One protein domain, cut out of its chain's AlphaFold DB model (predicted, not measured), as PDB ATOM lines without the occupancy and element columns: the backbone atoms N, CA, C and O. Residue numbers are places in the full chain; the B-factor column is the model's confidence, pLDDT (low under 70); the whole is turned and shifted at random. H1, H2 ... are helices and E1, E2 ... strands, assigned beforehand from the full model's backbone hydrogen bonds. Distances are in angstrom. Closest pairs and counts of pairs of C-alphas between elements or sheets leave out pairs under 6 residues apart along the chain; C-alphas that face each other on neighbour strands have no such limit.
ATOM      1  N   GLU A 343     -29.913   2.362 -20.566       95.62
ATOM      2  CA  GLU A 343     -30.092   0.995 -21.077       95.62
ATOM      3  C   GLU A 343     -28.793   0.186 -20.913       95.62
ATOM      4  O   GLU A 343     -28.043  -0.003 -21.879       95.62
ATOM      5  N   PRO A 344     -28.430  -0.207 -19.682       96.50
ATOM      6  CA  PRO A 344     -27.173  -0.889 -19.438       96.50
ATOM      7  C   PRO A 344     -27.272  -2.399 -19.695       96.50
ATOM      8  O   PRO A 344     -28.341  -2.997 -19.607       96.50
ATOM      9  N   GLY A 345     -26.125  -3.019 -19.961       96.06
ATOM     10  CA  GLY A 345     -25.939  -4.464 -20.072       96.06
ATOM     11  C   GLY A 345     -24.499  -4.858 -19.736       96.06
ATOM     12  O   GLY A 345     -23.693  -4.022 -19.317       96.06
ATOM     13  N   GLY A 346     -24.136  -6.126 -19.950       95.62
ATOM     14  CA  GLY A 346     -22.799  -6.642 -19.617       95.62
ATOM     15  C   GLY A 346     -21.647  -5.838 -20.241       95.62
ATOM     16  O   GLY A 346     -20.652  -5.554 -19.578       95.62
ATOM     17  N   LEU A 347     -21.830  -5.395 -21.490       95.69
ATOM     18  CA  LEU A 347     -20.844  -4.659 -22.295       95.69
ATOM     19  C   LEU A 347     -20.946  -3.127 -22.181       95.69
ATOM     20  O   LEU A 347     -20.314  -2.408 -22.959       95.69
ATOM     21  N   SER A 348     -21.735  -2.608 -21.240       95.75
ATOM     22  CA  SER A 348     -21.853  -1.166 -21.025       95.75
ATOM     23  C   SER A 348     -20.506  -0.520 -20.724       95.75
ATOM     24  O   SER A 348     -19.754  -0.957 -19.853       95.75
ATOM     25  N   THR A 349     -20.208   0.564 -21.438       94.06
ATOM     26  CA  THR A 349     -18.947   1.291 -21.259       94.06
ATOM     27  C   THR A 349     -18.925   2.041 -19.930       94.06
ATOM     28  O   THR A 349     -19.962   2.495 -19.439       94.06
ATOM     29  N   ALA A 350     -17.723   2.297 -19.403       92.12
ATOM     30  CA  ALA A 350     -17.552   3.173 -18.245       92.12
ATOM     31  C   ALA A 350     -18.234   4.535 -18.458       92.12
ATOM     32  O   ALA A 350     -18.818   5.073 -17.527       92.12
ATOM     33  N   SER A 351     -18.221   5.055 -19.695       91.88
ATOM     34  CA  SER A 351     -18.865   6.318 -20.066       91.88
ATOM     35  C   SER A 351     -20.380   6.301 -19.910       91.88
ATOM     36  O   SER A 351     -20.938   7.260 -19.380       91.88
ATOM     37  N   GLN A 352     -21.032   5.220 -20.346       91.81
ATOM     38  CA  GLN A 352     -22.475   5.035 -20.189       91.81
ATOM     39  C   GLN A 352     -22.860   4.938 -18.707       91.81
ATOM     40  O   GLN A 352     -23.891   5.463 -18.302       91.81
ATOM     41  N   LEU A 353     -22.006   4.312 -17.893       95.81
ATOM     42  CA  LEU A 353     -22.267   4.082 -16.471       95.81
ATOM     43  C   LEU A 353     -21.759   5.205 -15.548       95.81
ATOM     44  O   LEU A 353     -21.905   5.102 -14.327       95.81
ATOM     45  N   ARG A 354     -21.159   6.285 -16.068       94.88
ATOM     46  CA  ARG A 354     -20.716   7.406 -15.220       94.88
ATOM     47  C   ARG A 354     -21.919   8.040 -14.527       94.88
ATOM     48  O   ARG A 354     -22.801   8.570 -15.198       94.88
ATOM     49  N   ASN A 355     -21.909   8.007 -13.194       95.38
ATOM     50  CA  ASN A 355     -22.944   8.574 -12.323       95.38
ATOM     51  C   ASN A 355     -24.374   8.140 -12.694       95.38
ATOM     52  O   ASN A 355     -25.312   8.910 -12.500       95.38
ATOM     53  N   PHE A 356     -24.552   6.946 -13.278       96.12
ATOM     54  CA  PHE A 356     -25.861   6.533 -13.792       96.12
ATOM     55  C   PHE A 356     -26.924   6.488 -12.685       96.12
ATOM     56  O   PHE A 356     -28.077   6.820 -12.933       96.12
ATOM     57  N   GLU A 357     -26.506   6.162 -11.462       94.62
ATOM     58  CA  GLU A 357     -27.342   6.062 -10.271       94.62
ATOM     59  C   GLU A 357     -28.023   7.384  -9.909       94.62
ATOM     60  O   GLU A 357     -29.099   7.359  -9.330       94.62
ATOM     61  N   THR A 358     -27.418   8.528 -10.243       95.31
ATOM     62  CA  THR A 358     -27.931   9.871  -9.914       95.31
ATOM     63  C   THR A 358     -28.344  10.675 -11.143       95.31
ATOM     64  O   THR A 358     -28.976  11.716 -11.010       95.31
ATOM     65  N   ARG A 359     -27.926  10.246 -12.337       95.62
ATOM     66  CA  ARG A 359     -28.154  10.971 -13.590       95.62
ATOM     67  C   ARG A 359     -29.491  10.626 -14.236       95.62
ATOM     68  O   ARG A 359     -30.125  11.515 -14.791       95.62
ATOM     69  N   TYR A 360     -29.879   9.351 -14.207       97.31
ATOM     70  CA  TYR A 360     -31.023   8.847 -14.967       97.31
ATOM     71  C   TYR A 360     -32.238   8.605 -14.083       97.31
ATOM     72  O   TYR A 360     -32.093   8.147 -12.956       97.31
ATOM     73  N   TRP A 361     -33.436   8.853 -14.613       97.50
ATOM     74  CA  TRP A 361     -34.698   8.642 -13.884       97.50
ATOM     75  C   TRP A 361     -35.190   7.197 -13.954       97.50
ATOM     76  O   TRP A 361     -35.864   6.725 -13.037       97.50
ATOM     77  N   LEU A 362     -34.845   6.497 -15.036       98.12
ATOM     78  CA  LEU A 362     -35.277   5.135 -15.318       98.12
ATOM     79  C   LEU A 362     -34.070   4.237 -15.604       98.12
ATOM     80  O   LEU A 362     -33.184   4.594 -16.385       98.12
ATOM     81  N   PHE A 363     -34.087   3.032 -15.046       98.50
ATOM     82  CA  PHE A 363     -33.231   1.940 -15.496       98.50
ATOM     83  C   PHE A 363     -34.059   1.038 -16.413       98.50
ATOM     84  O   PHE A 363     -35.034   0.439 -15.958       98.50
ATOM     85  N   HIS A 364     -33.679   0.930 -17.686       97.81
ATOM     86  CA  HIS A 364     -34.348   0.083 -18.672       97.81
ATOM     87  C   HIS A 364     -33.535  -1.200 -18.897       97.81
ATOM     88  O   HIS A 364     -32.475  -1.185 -19.527       97.81
ATOM     89  N   TYR A 365     -34.010  -2.329 -18.361       96.94
ATOM     90  CA  TYR A 365     -33.282  -3.608 -18.375       96.94
ATOM     91  C   TYR A 365     -33.584  -4.468 -19.616       96.94
ATOM     92  O   TYR A 365     -33.950  -5.642 -19.537       96.94
ATOM     93  N   THR A 366     -33.411  -3.878 -20.799       91.75
ATOM     94  CA  THR A 366     -33.636  -4.574 -22.079       91.75
ATOM     95  C   THR A 366     -32.484  -5.509 -22.473       91.75
ATOM     96  O   THR A 366     -32.719  -6.605 -23.011       91.75
ATOM     97  N   TYR A 367     -31.250  -5.101 -22.149       92.88
ATOM     98  CA  TYR A 367     -30.019  -5.842 -22.416       92.88
ATOM     99  C   TYR A 367     -29.646  -6.764 -21.254       92.88
ATOM    100  O   TYR A 367     -29.886  -6.477 -20.084       92.88
ATOM    101  N   GLN A 368     -29.034  -7.887 -21.607       91.94
ATOM    102  CA  GLN A 368     -28.600  -8.921 -20.681       91.94
ATOM    103  C   GLN A 368     -27.258  -8.594 -20.010       91.94
ATOM    104  O   GLN A 368     -26.394  -7.900 -20.562       91.94
ATOM    105  N   PHE A 369     -27.066  -9.160 -18.822       95.75
ATOM    106  CA  PHE A 369     -25.818  -9.116 -18.068       95.75
ATOM    107  C   PHE A 369     -25.181 -10.503 -18.056       95.75
ATOM    108  O   PHE A 369     -25.513 -11.352 -17.230       95.75
ATOM    109  N   GLU A 370     -24.271 -10.706 -19.005       93.25
ATOM    110  CA  GLU A 370     -23.570 -11.965 -19.247       93.25
ATOM    111  C   GLU A 370     -22.110 -11.828 -18.826       93.25
ATOM    112  O   GLU A 370     -21.384 -10.995 -19.381       93.25
ATOM    113  N   TYR A 371     -21.678 -12.647 -17.870       94.19
ATOM    114  CA  TYR A 371     -20.321 -12.610 -17.337       94.19
ATOM    115  C   TYR A 371     -19.711 -14.002 -17.212       94.19
ATOM    116  O   TYR A 371     -20.385 -14.980 -16.885       94.19
ATOM    117  N   MET A 372     -18.401 -14.080 -17.413       91.00
ATOM    118  CA  MET A 372     -17.590 -15.173 -16.881       91.00
ATOM    119  C   MET A 372     -17.476 -15.040 -15.354       91.00
ATOM    120  O   MET A 372     -17.784 -13.987 -14.791       91.00
ATOM    121  N   LEU A 373     -17.028 -16.089 -14.660       90.12
ATOM    122  CA  LEU A 373     -16.916 -16.068 -13.195       90.12
ATOM    123  C   LEU A 373     -15.933 -15.026 -12.649       90.12
ATOM    124  O   LEU A 373     -16.071 -14.607 -11.504       90.12
ATOM    125  N   ASP A 374     -14.969 -14.592 -13.456       92.19
ATOM    126  CA  ASP A 374     -14.051 -13.506 -13.112       92.19
ATOM    127  C   ASP A 374     -14.662 -12.106 -13.311       92.19
ATOM    128  O   ASP A 374     -13.989 -11.119 -13.050       92.19
ATOM    129  N   GLY A 375     -15.920 -12.007 -13.765       94.19
ATOM    130  CA  GLY A 375     -16.613 -10.753 -14.075       94.19
ATOM    131  C   GLY A 375     -16.324 -10.187 -15.466       94.19
ATOM    132  O   GLY A 375     -16.860  -9.136 -15.819       94.19
ATOM    133  N   THR A 376     -15.554 -10.888 -16.301       94.94
ATOM    134  CA  THR A 376     -15.361 -10.511 -17.705       94.94
ATOM    135  C   THR A 376     -16.687 -10.594 -18.455       94.94
ATOM    136  O   THR A 376     -17.308 -11.656 -18.532       94.94
ATOM    137  N   ALA A 377     -17.111  -9.476 -19.049       94.88
ATOM    138  CA  ALA A 377     -18.323  -9.416 -19.857       94.88
ATOM    139  C   ALA A 377     -18.217 -10.312 -21.098       94.88
ATOM    140  O   ALA A 377     -17.221 -10.286 -21.830       94.88
ATOM    141  N   CYS A 378     -19.263 -11.086 -21.364       90.19
ATOM    142  CA  CYS A 378     -19.307 -11.942 -22.537       90.19
ATOM    143  C   CYS A 378     -19.526 -11.129 -23.819       90.19
ATOM    144  O   CYS A 378     -20.129 -10.054 -23.826       90.19
ATOM    145  N   ARG A 379     -19.040 -11.666 -24.944       85.62
ATOM    146  CA  ARG A 379     -19.307 -11.097 -26.271       85.62
ATOM    147  C   ARG A 379     -20.810 -11.159 -26.584       85.62
ATOM    148  O   ARG A 379     -21.498 -12.029 -26.045       85.62
ATOM    149  N   PRO A 380     -21.321 -10.312 -27.498       80.69
ATOM    150  CA  PRO A 380     -22.709 -10.410 -27.940       80.69
ATOM    151  C   PRO A 380     -23.066 -11.844 -28.345       80.69
ATOM    152  O   PRO A 380     -22.234 -12.554 -28.916       80.69
ATOM    153  N   TRP A 381     -24.294 -12.267 -28.035       72.00
ATOM    154  CA  TRP A 381     -24.823 -13.612 -28.321       72.00
ATOM    155  C   TRP A 381     -24.152 -14.769 -27.562       72.00
ATOM    156  O   TRP A 381     -24.502 -15.932 -27.775       72.00
ATOM    157  N   THR A 382     -23.228 -14.470 -26.649       78.44
ATOM    158  CA  THR A 382     -22.605 -15.455 -25.761       78.44
ATOM    159  C   THR A 382     -23.261 -15.376 -24.390       78.44
ATOM    160  O   THR A 382     -23.312 -14.300 -23.805       78.44
ATOM    161  N   ILE A 383     -23.746 -16.514 -23.889       78.56
ATOM    162  CA  ILE A 383     -24.237 -16.617 -22.510       78.56
ATOM    163  C   ILE A 383     -23.069 -16.977 -21.599       78.56
ATOM    164  O   ILE A 383     -22.286 -17.874 -21.927       78.56
ATOM    165  N   GLY A 384     -22.955 -16.234 -20.503       83.88
ATOM    166  CA  GLY A 384     -21.888 -16.355 -19.526       83.88
ATOM    167  C   GLY A 384     -22.078 -17.505 -18.547       83.88
ATOM    168  O   GLY A 384     -23.027 -18.285 -18.606       83.88
ATOM    169  N   GLU A 385     -21.133 -17.610 -17.621       86.31
ATOM    170  CA  GLU A 385     -21.273 -18.458 -16.434       86.31
ATOM    171  C   GLU A 385     -22.261 -17.865 -15.439       86.31
ATOM    172  O   GLU A 385     -22.936 -18.617 -14.745       86.31
ATOM    173  N   TYR A 386     -22.348 -16.537 -15.409       92.00
ATOM    174  CA  TYR A 386     -23.419 -15.775 -14.796       92.00
ATOM    175  C   TYR A 386     -24.258 -15.120 -15.895       92.00
ATOM    176  O   TYR A 386     -23.701 -14.460 -16.777       92.00
ATOM    177  N   SER A 387     -25.579 -15.264 -15.815       91.00
ATOM    178  CA  SER A 387     -26.502 -14.722 -16.811       91.00
ATOM    179  C   SER A 387     -27.767 -14.166 -16.161       91.00
ATOM    180  O   SER A 387     -28.678 -14.897 -15.758       91.00
ATOM    181  N   LEU A 388     -27.814 -12.837 -16.059       93.56
ATOM    182  CA  LEU A 388     -28.998 -12.085 -15.655       93.56
ATOM    183  C   LEU A 388     -29.682 -11.529 -16.910       93.56
ATOM    184  O   LEU A 388     -29.348 -10.452 -17.408       93.56
ATOM    185  N   ASP A 389     -30.659 -12.288 -17.402       91.38
ATOM    186  CA  ASP A 389     -31.574 -11.911 -18.479       91.38
ATOM    187  C   ASP A 389     -33.017 -12.139 -18.010       91.38
ATOM    188  O   ASP A 389     -33.385 -13.232 -17.575       91.38
ATOM    189  N   LYS A 390     -33.872 -11.117 -18.131       91.31
ATOM    190  CA  LYS A 390     -35.303 -11.213 -17.798       91.31
ATOM    191  C   LYS A 390     -36.014 -12.355 -18.539       91.31
ATOM    192  O   LYS A 390     -37.006 -12.887 -18.043       91.31
ATOM    193  N   ARG A 391     -35.510 -12.755 -19.711       89.12
ATOM    194  CA  ARG A 391     -36.062 -13.833 -20.548       89.12
ATOM    195  C   ARG A 391     -35.920 -15.211 -19.895       89.12
ATOM    196  O   ARG A 391     -36.675 -16.116 -20.241       89.12
ATOM    197  N   HIS A 392     -35.046 -15.362 -18.898       85.06
ATOM    198  CA  HIS A 392     -34.972 -16.571 -18.067       85.06
ATOM    199  C   HIS A 392     -36.227 -16.809 -17.220       85.06
ATOM    200  O   HIS A 392     -36.476 -17.928 -16.782       85.06
ATOM    201  N   PHE A 393     -37.037 -15.769 -17.025       89.25
ATOM    202  CA  PHE A 393     -38.245 -15.786 -16.207       89.25
ATOM    203  C   PHE A 393     -39.501 -15.640 -17.078       89.25
ATOM    204  O   PHE A 393     -40.443 -14.932 -16.726       89.25
ATOM    205  N   SER A 394     -39.493 -16.251 -18.269       87.81
ATOM    206  CA  SER A 394     -40.620 -16.158 -19.212       87.81
ATOM    207  C   SER A 394     -41.852 -16.927 -18.725       87.81
ATOM    208  O   SER A 394     -42.964 -16.406 -18.797       87.81
ATOM    209  N   ASP A 395     -41.636 -18.117 -18.155       85.44
ATOM    210  CA  ASP A 395     -42.708 -19.048 -17.763       85.44
ATOM    211  C   ASP A 395     -42.890 -19.164 -16.241       85.44
ATOM    212  O   ASP A 395     -43.807 -19.826 -15.757       85.44
ATOM    213  N   ALA A 396     -42.014 -18.531 -15.459       88.56
ATOM    214  CA  ALA A 396     -42.058 -18.560 -14.003       88.56
ATOM    215  C   ALA A 396     -41.523 -17.260 -13.406       88.56
ATOM    216  O   ALA A 396     -40.632 -16.622 -13.963       88.56
ATOM    217  N   TYR A 397     -42.041 -16.907 -12.230       93.62
ATOM    218  CA  TYR A 397     -41.540 -15.783 -11.447       93.62
ATOM    219  C   TYR A 397     -40.098 -16.059 -10.978       93.62
ATOM    220  O   TYR A 397     -39.798 -17.201 -10.610       93.62
ATOM    221  N   PRO A 398     -39.224 -15.036 -10.929       93.62
ATOM    222  CA  PRO A 398     -37.946 -15.161 -10.244       93.62
ATOM    223  C   PRO A 398     -38.147 -15.482  -8.756       93.62
ATOM    224  O   PRO A 398     -39.131 -15.065  -8.143       93.62
ATOM    225  N   VAL A 399     -37.229 -16.243  -8.169       91.69
ATOM    226  CA  VAL A 399     -37.316 -16.757  -6.801       91.69
ATOM    227  C   VAL A 399     -36.226 -16.083  -5.957       91.69
ATOM    228  O   VAL A 399     -35.057 -16.440  -6.089       91.69
ATOM    229  N   PRO A 400     -36.567 -15.088  -5.116       92.06
ATOM    230  CA  PRO A 400     -35.591 -14.348  -4.323       92.06
ATOM    231  C   PRO A 400     -35.064 -15.150  -3.119       92.06
ATOM    232  O   PRO A 400     -35.806 -15.971  -2.578       92.06
ATOM    233  N   PRO A 401     -33.861 -14.827  -2.615       91.94
ATOM    234  CA  PRO A 401     -32.904 -13.915  -3.234       91.94
ATOM    235  C   PRO A 401     -32.207 -14.583  -4.426       91.94
ATOM    236  O   PRO A 401     -31.772 -15.729  -4.354       91.94
ATOM    237  N   LEU A 402     -32.082 -13.852  -5.530       91.38
ATOM    238  CA  LEU A 402     -31.214 -14.238  -6.636       91.38
ATOM    239  C   LEU A 402     -29.748 -13.930  -6.271       91.38
ATOM    240  O   LEU A 402     -29.499 -12.899  -5.635       91.38
ATOM    241  N   PRO A 403     -28.785 -14.788  -6.659       89.94
ATOM    242  CA  PRO A 403     -27.384 -14.640  -6.270       89.94
ATOM    243  C   PRO A 403     -26.714 -13.439  -6.946       89.94
ATOM    244  O   PRO A 403     -27.011 -13.135  -8.100       89.94
ATOM    245  N   GLN A 404     -25.799 -12.783  -6.222       94.31
ATOM    246  CA  GLN A 404     -25.067 -11.597  -6.689       94.31
ATOM    247  C   GLN A 404     -24.240 -11.872  -7.955       94.31
ATOM    248  O   GLN A 404     -23.787 -13.000  -8.121       94.31
ATOM    249  N   PRO A 405     -24.005 -10.874  -8.830       95.69
ATOM    250  CA  PRO A 405     -23.072 -11.009  -9.946       95.69
ATOM    251  C   PRO A 405     -21.629 -11.274  -9.480       95.69
ATOM    252  O   PRO A 405     -21.282 -10.972  -8.333       95.69
ATOM    253  N   PRO A 406     -20.745 -11.765 -10.376       95.62
ATOM    254  CA  PRO A 406     -19.308 -11.813 -10.123       95.62
ATOM    255  C   PRO A 406     -18.767 -10.461  -9.663       95.62
ATOM    256  O   PRO A 406     -19.205  -9.424 -10.151       95.62
ATOM    257  N   LYS A 407     -17.772 -10.469  -8.772       94.94
ATOM    258  CA  LYS A 407     -17.247  -9.254  -8.128       94.94
ATOM    259  C   LYS A 407     -16.836  -8.153  -9.117       94.94
ATOM    260  O   LYS A 407     -17.112  -6.987  -8.858       94.94
ATOM    261  N   GLU A 408     -16.215  -8.522 -10.237       95.75
ATOM    262  CA  GLU A 408     -15.740  -7.570 -11.254       95.75
ATOM    263  C   GLU A 408     -16.799  -7.234 -12.321       95.75
ATOM    264  O   GLU A 408     -16.511  -6.521 -13.286       95.75
ATOM    265  N   ALA A 409     -18.035  -7.728 -12.175       96.94
ATOM    266  CA  ALA A 409     -19.144  -7.310 -13.022       96.94
ATOM    267  C   ALA A 409     -19.367  -5.797 -12.907       96.94
ATOM    268  O   ALA A 409     -19.044  -5.151 -11.906       96.94
ATOM    269  N   ASN A 410     -19.961  -5.199 -13.939       96.56
ATOM    270  CA  ASN A 410     -20.208  -3.768 -13.888       96.56
ATOM    271  C   ASN A 410     -21.298  -3.432 -12.852       96.56
ATOM    272  O   ASN A 410     -22.214  -4.208 -12.577       96.56
ATOM    273  N   LYS A 411     -21.212  -2.227 -12.291       96.44
ATOM    274  CA  LYS A 411     -22.107  -1.741 -11.232       96.44
ATOM    275  C   LYS A 411     -23.602  -1.734 -11.589       96.44
ATOM    276  O   LYS A 411     -24.435  -1.800 -10.691       96.44
ATOM    277  N   ALA A 412     -23.959  -1.700 -12.876       97.69
ATOM    278  CA  ALA A 412     -25.358  -1.768 -13.295       97.69
ATOM    279  C   ALA A 412     -25.962  -3.169 -13.096       97.69
ATOM    280  O   ALA A 412     -27.144  -3.267 -12.772       97.69
ATOM    281  N   ALA A 413     -25.157  -4.234 -13.201       97.69
ATOM    282  CA  ALA A 413     -25.597  -5.598 -12.903       97.69
ATOM    283  C   ALA A 413     -26.025  -5.738 -11.433       97.69
ATOM    284  O   ALA A 413     -27.098  -6.264 -11.136       97.69
ATOM    285  N   PHE A 414     -25.201  -5.209 -10.521       97.94
ATOM    286  CA  PHE A 414     -25.489  -5.183  -9.087       97.94
ATOM    287  C   PHE A 414     -26.726  -4.343  -8.775       97.94
ATOM    288  O   PHE A 414     -27.591  -4.783  -8.021       97.94
ATOM    289  N   TYR A 415     -26.841  -3.155  -9.378       98.31
ATOM    290  CA  TYR A 415     -28.014  -2.298  -9.204       98.31
ATOM    291  C   TYR A 415     -29.307  -3.021  -9.599       98.31
ATOM    292  O   TYR A 415     -30.239  -3.081  -8.799       98.31
ATOM    293  N   LEU A 416     -29.346  -3.606 -10.803       98.31
ATOM    294  CA  LEU A 416     -30.529  -4.301 -11.309       98.31
ATOM    295  C   LEU A 416     -30.927  -5.471 -10.406       98.31
ATOM    296  O   LEU A 416     -32.089  -5.586 -10.016       98.31
ATOM    297  N   LEU A 417     -29.962  -6.322 -10.048       97.75
ATOM    298  CA  LEU A 417     -30.232  -7.477  -9.201       97.75
ATOM    299  C   LEU A 417     -30.738  -7.059  -7.816       97.75
ATOM    300  O   LEU A 417     -31.692  -7.646  -7.305       97.75
ATOM    301  N   ASN A 418     -30.129  -6.036  -7.217       98.31
ATOM    302  CA  ASN A 418     -30.559  -5.525  -5.922       98.31
ATOM    303  C   ASN A 418     -31.971  -4.947  -6.000       98.31
ATOM    304  O   ASN A 418     -32.786  -5.244  -5.133       98.31
ATOM    305  N   ALA A 419     -32.300  -4.207  -7.059       98.44
ATOM    306  CA  ALA A 419     -33.643  -3.680  -7.262       98.44
ATOM    307  C   ALA A 419     -34.690  -4.795  -7.457       98.44
ATOM    308  O   ALA A 419     -35.802  -4.690  -6.934       98.44
ATOM    309  N   PHE A 420     -34.342  -5.881  -8.154       97.94
ATOM    310  CA  PHE A 420     -35.182  -7.078  -8.258       97.94
ATOM    311  C   PHE A 420     -35.395  -7.721  -6.886       97.94
ATOM    312  O   PHE A 420     -36.534  -7.876  -6.448       97.94
ATOM    313  N   ASN A 421     -34.312  -8.069  -6.189       97.50
ATOM    314  CA  ASN A 421     -34.378  -8.723  -4.883       97.50
ATOM    315  C   ASN A 421     -35.121  -7.872  -3.849       97.50
ATOM    316  O   ASN A 421     -35.919  -8.416  -3.092       97.50
ATOM    317  N   GLU A 422     -34.920  -6.554  -3.850       98.12
ATOM    318  CA  GLU A 422     -35.632  -5.628  -2.971       98.12
ATOM    319  C   GLU A 422     -37.147  -5.692  -3.201       98.12
ATOM    320  O   GLU A 422     -37.906  -5.899  -2.253       98.12
ATOM    321  N   ALA A 423     -37.597  -5.562  -4.452       98.31
ATOM    322  CA  ALA A 423     -39.018  -5.612  -4.777       98.31
ATOM    323  C   ALA A 423     -39.622  -6.968  -4.391       98.31
ATOM    324  O   ALA A 423     -40.600  -7.033  -3.649       98.31
ATOM    325  N   MET A 424     -39.006  -8.070  -4.826       97.12
ATOM    326  CA  MET A 424     -39.509  -9.417  -4.548       97.12
ATOM    327  C   MET A 424     -39.521  -9.753  -3.050       97.12
ATOM    328  O   MET A 424     -40.386 -10.501  -2.591       97.12
ATOM    329  N   ALA A 425     -38.587  -9.195  -2.275       95.56
ATOM    330  CA  ALA A 425     -38.552  -9.369  -0.830       95.56
ATOM    331  C   ALA A 425     -39.710  -8.644  -0.127       95.56
ATOM    332  O   ALA A 425     -40.258  -9.200   0.828       95.56
ATOM    333  N   ASN A 426     -40.104  -7.465  -0.615       97.25
ATOM    334  CA  ASN A 426     -41.073  -6.576   0.036       97.25
ATOM    335  C   ASN A 426     -42.499  -6.648  -0.536       97.25
ATOM    336  O   ASN A 426     -43.437  -6.152   0.084       97.25
ATOM    337  N   ILE A 427     -42.697  -7.267  -1.702       97.19
ATOM    338  CA  ILE A 427     -44.034  -7.494  -2.253       97.19
ATOM    339  C   ILE A 427     -44.699  -8.679  -1.518       97.19
ATOM    340  O   ILE A 427     -44.142  -9.788  -1.497       97.19
ATOM    341  N   PRO A 428     -45.896  -8.492  -0.925       90.06
ATOM    342  CA  PRO A 428     -46.623  -9.576  -0.272       90.06
ATOM    343  C   PRO A 428     -47.064 -10.626  -1.300       90.06
ATOM    344  O   PRO A 428     -47.336 -10.313  -2.457       90.06
ATOM    345  N   ASN A 429     -47.152 -11.891  -0.884       90.50
ATOM    346  CA  ASN A 429     -47.570 -13.002  -1.751       90.50
ATOM    347  C   ASN A 429     -46.716 -13.151  -3.029       90.50
ATOM    348  O   ASN A 429     -47.219 -13.492  -4.103       90.50
ATOM    349  N   TRP A 430     -45.412 -12.867  -2.954       95.44
ATOM    350  CA  TRP A 430     -44.496 -13.292  -4.013       95.44
ATOM    351  C   TRP A 430     -44.485 -14.835  -4.083       95.44
ATOM    352  O   TRP A 430     -44.315 -15.457  -3.032       95.44
ATOM    353  N   PRO A 431     -44.683 -15.483  -5.253       91.62
ATOM    354  CA  PRO A 431     -45.151 -16.876  -5.300       91.62
ATOM    355  C   PRO A 431     -44.231 -17.908  -4.647       91.62
ATOM    356  O   PRO A 431     -44.702 -18.924  -4.140       91.62
ATOM    357  N   LYS A 432     -42.916 -17.686  -4.704       89.69
ATOM    358  CA  LYS A 432     -41.901 -18.585  -4.147       89.69
ATOM    359  C   LYS A 432     -40.738 -17.778  -3.600       89.69
ATOM    360  O   LYS A 432     -40.400 -16.745  -4.167       89.69
ATOM    361  N   ARG A 433     -40.097 -18.280  -2.550       89.31
ATOM    362  CA  ARG A 433     -38.837 -17.755  -2.014       89.31
ATOM    363  C   ARG A 433     -37.852 -18.902  -1.879       89.31
ATOM    364  O   ARG A 433     -38.269 -20.041  -1.666       89.31
ATOM    365  N   GLN A 434     -36.576 -18.610  -2.072       86.44
ATOM    366  CA  GLN A 434     -35.536 -19.584  -1.802       86.44
ATOM    367  C   GLN A 434     -35.385 -19.746  -0.286       86.44
ATOM    368  O   GLN A 434     -35.762 -18.836   0.463       86.44
ATOM    369  N   PRO A 435     -34.835 -20.874   0.182       81.31
ATOM    370  CA  PRO A 435     -34.465 -21.018   1.579       81.31
ATOM    371  C   PRO A 435     -33.476 -19.921   1.999       81.31
ATOM    372  O   PRO A 435     -32.693 -19.455   1.162       81.31
ATOM    373  N   PRO A 436     -33.460 -19.506   3.278       78.75
ATOM    374  CA  PRO A 436     -32.432 -18.602   3.782       78.75
ATOM    375  C   PRO A 436     -31.040 -19.166   3.495       78.75
ATOM    376  O   PRO A 436     -30.805 -20.352   3.711       78.75
ATOM    377  N   VAL A 437     -30.098 -18.330   3.050       70.75
ATOM    378  CA  VAL A 437     -28.721 -18.773   2.747       70.75
ATOM    379  C   VAL A 437     -28.077 -19.457   3.963       70.75
ATOM    380  O   VAL A 437     -27.373 -20.452   3.827       70.75
ATOM    381  N   GLU A 438     -28.393 -18.970   5.161       73.12
ATOM    382  CA  GLU A 438     -27.916 -19.479   6.453       73.12
ATOM    383  C   GLU A 438     -28.433 -20.885   6.796       73.12
ATOM    384  O   GLU A 438     -27.827 -21.575   7.610       73.12
ATOM    385  N   SER A 439     -29.534 -21.328   6.177       72.62
ATOM    386  CA  SER A 439     -30.116 -22.653   6.437       72.62
ATOM    387  C   SER A 439     -29.262 -23.803   5.897       72.62
ATOM    388  O   SER A 439     -29.467 -24.952   6.281       72.62
ATOM    389  N   GLY A 440     -28.325 -23.519   4.982       65.44
ATOM    390  CA  GLY A 440     -27.566 -24.543   4.261       65.44
ATOM    391  C   GLY A 440     -28.401 -25.348   3.255       65.44
ATOM    392  O   GLY A 440     -27.860 -26.232   2.592       65.44
TER     393      GLY A 440
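What this domain is: This is residues 343 to 440 of the 570 residues of the protein "Hypothetical protein" of Chrysotila carterae (UniProt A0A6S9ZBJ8). With little regular structure, this is one long helix, H3, running through a body of long loops, with a small hairpin, E2 and E3, beside its residues 412 to 417. Of the named elements, the short H1 and E1 have their centres farthest from the mean of the C-alphas, at 17.0 A and 12.8 A, while the last stretch, residues 427 to 440, has its C-alphas 17 to 24 A from it. The printed part has 98 residues, 33 of them in named elements, in the order H1, E1, E2, E3, H2, H3; the class is mixed. It is compact, with a radius of gyration of the C-alphas of 14.1 A and spans of 38 by 30 by 28 A.

How they stand to each other: H1, residues 356 to 359, and H3, residues 411 to 426, are near each other, with 5 pairs of C-alphas within 10 A. E1, residues 362 to 364, pairs with no named strand. E2, residues 369 to 371, and E3, residues 386 to 388, form an antiparallel hairpin; N 369 and O 388 are within hydrogen-bond range at 3.0 A. The closest C-alphas of E2 and H3, Phe 369 and Ala 413, are 6.3 A apart. H2, residues 390 to 393, touches no helix. In H3 every O i to N i+4 pair is within hydrogen-bond range; H1 and H2 are too short for one.

Where its parts are: H1 begins at C-alpha 356 (-25.861, 6.533, -13.792). H3, 22.6 A long from first to last C-alpha, ends at C-alpha 426 (-41.073, -6.576, 0.036).

The domain as a whole: The printed part has no cut. The links E2 to E3 and H2 to H3 are long. Residue 440 is under pLDDT 70.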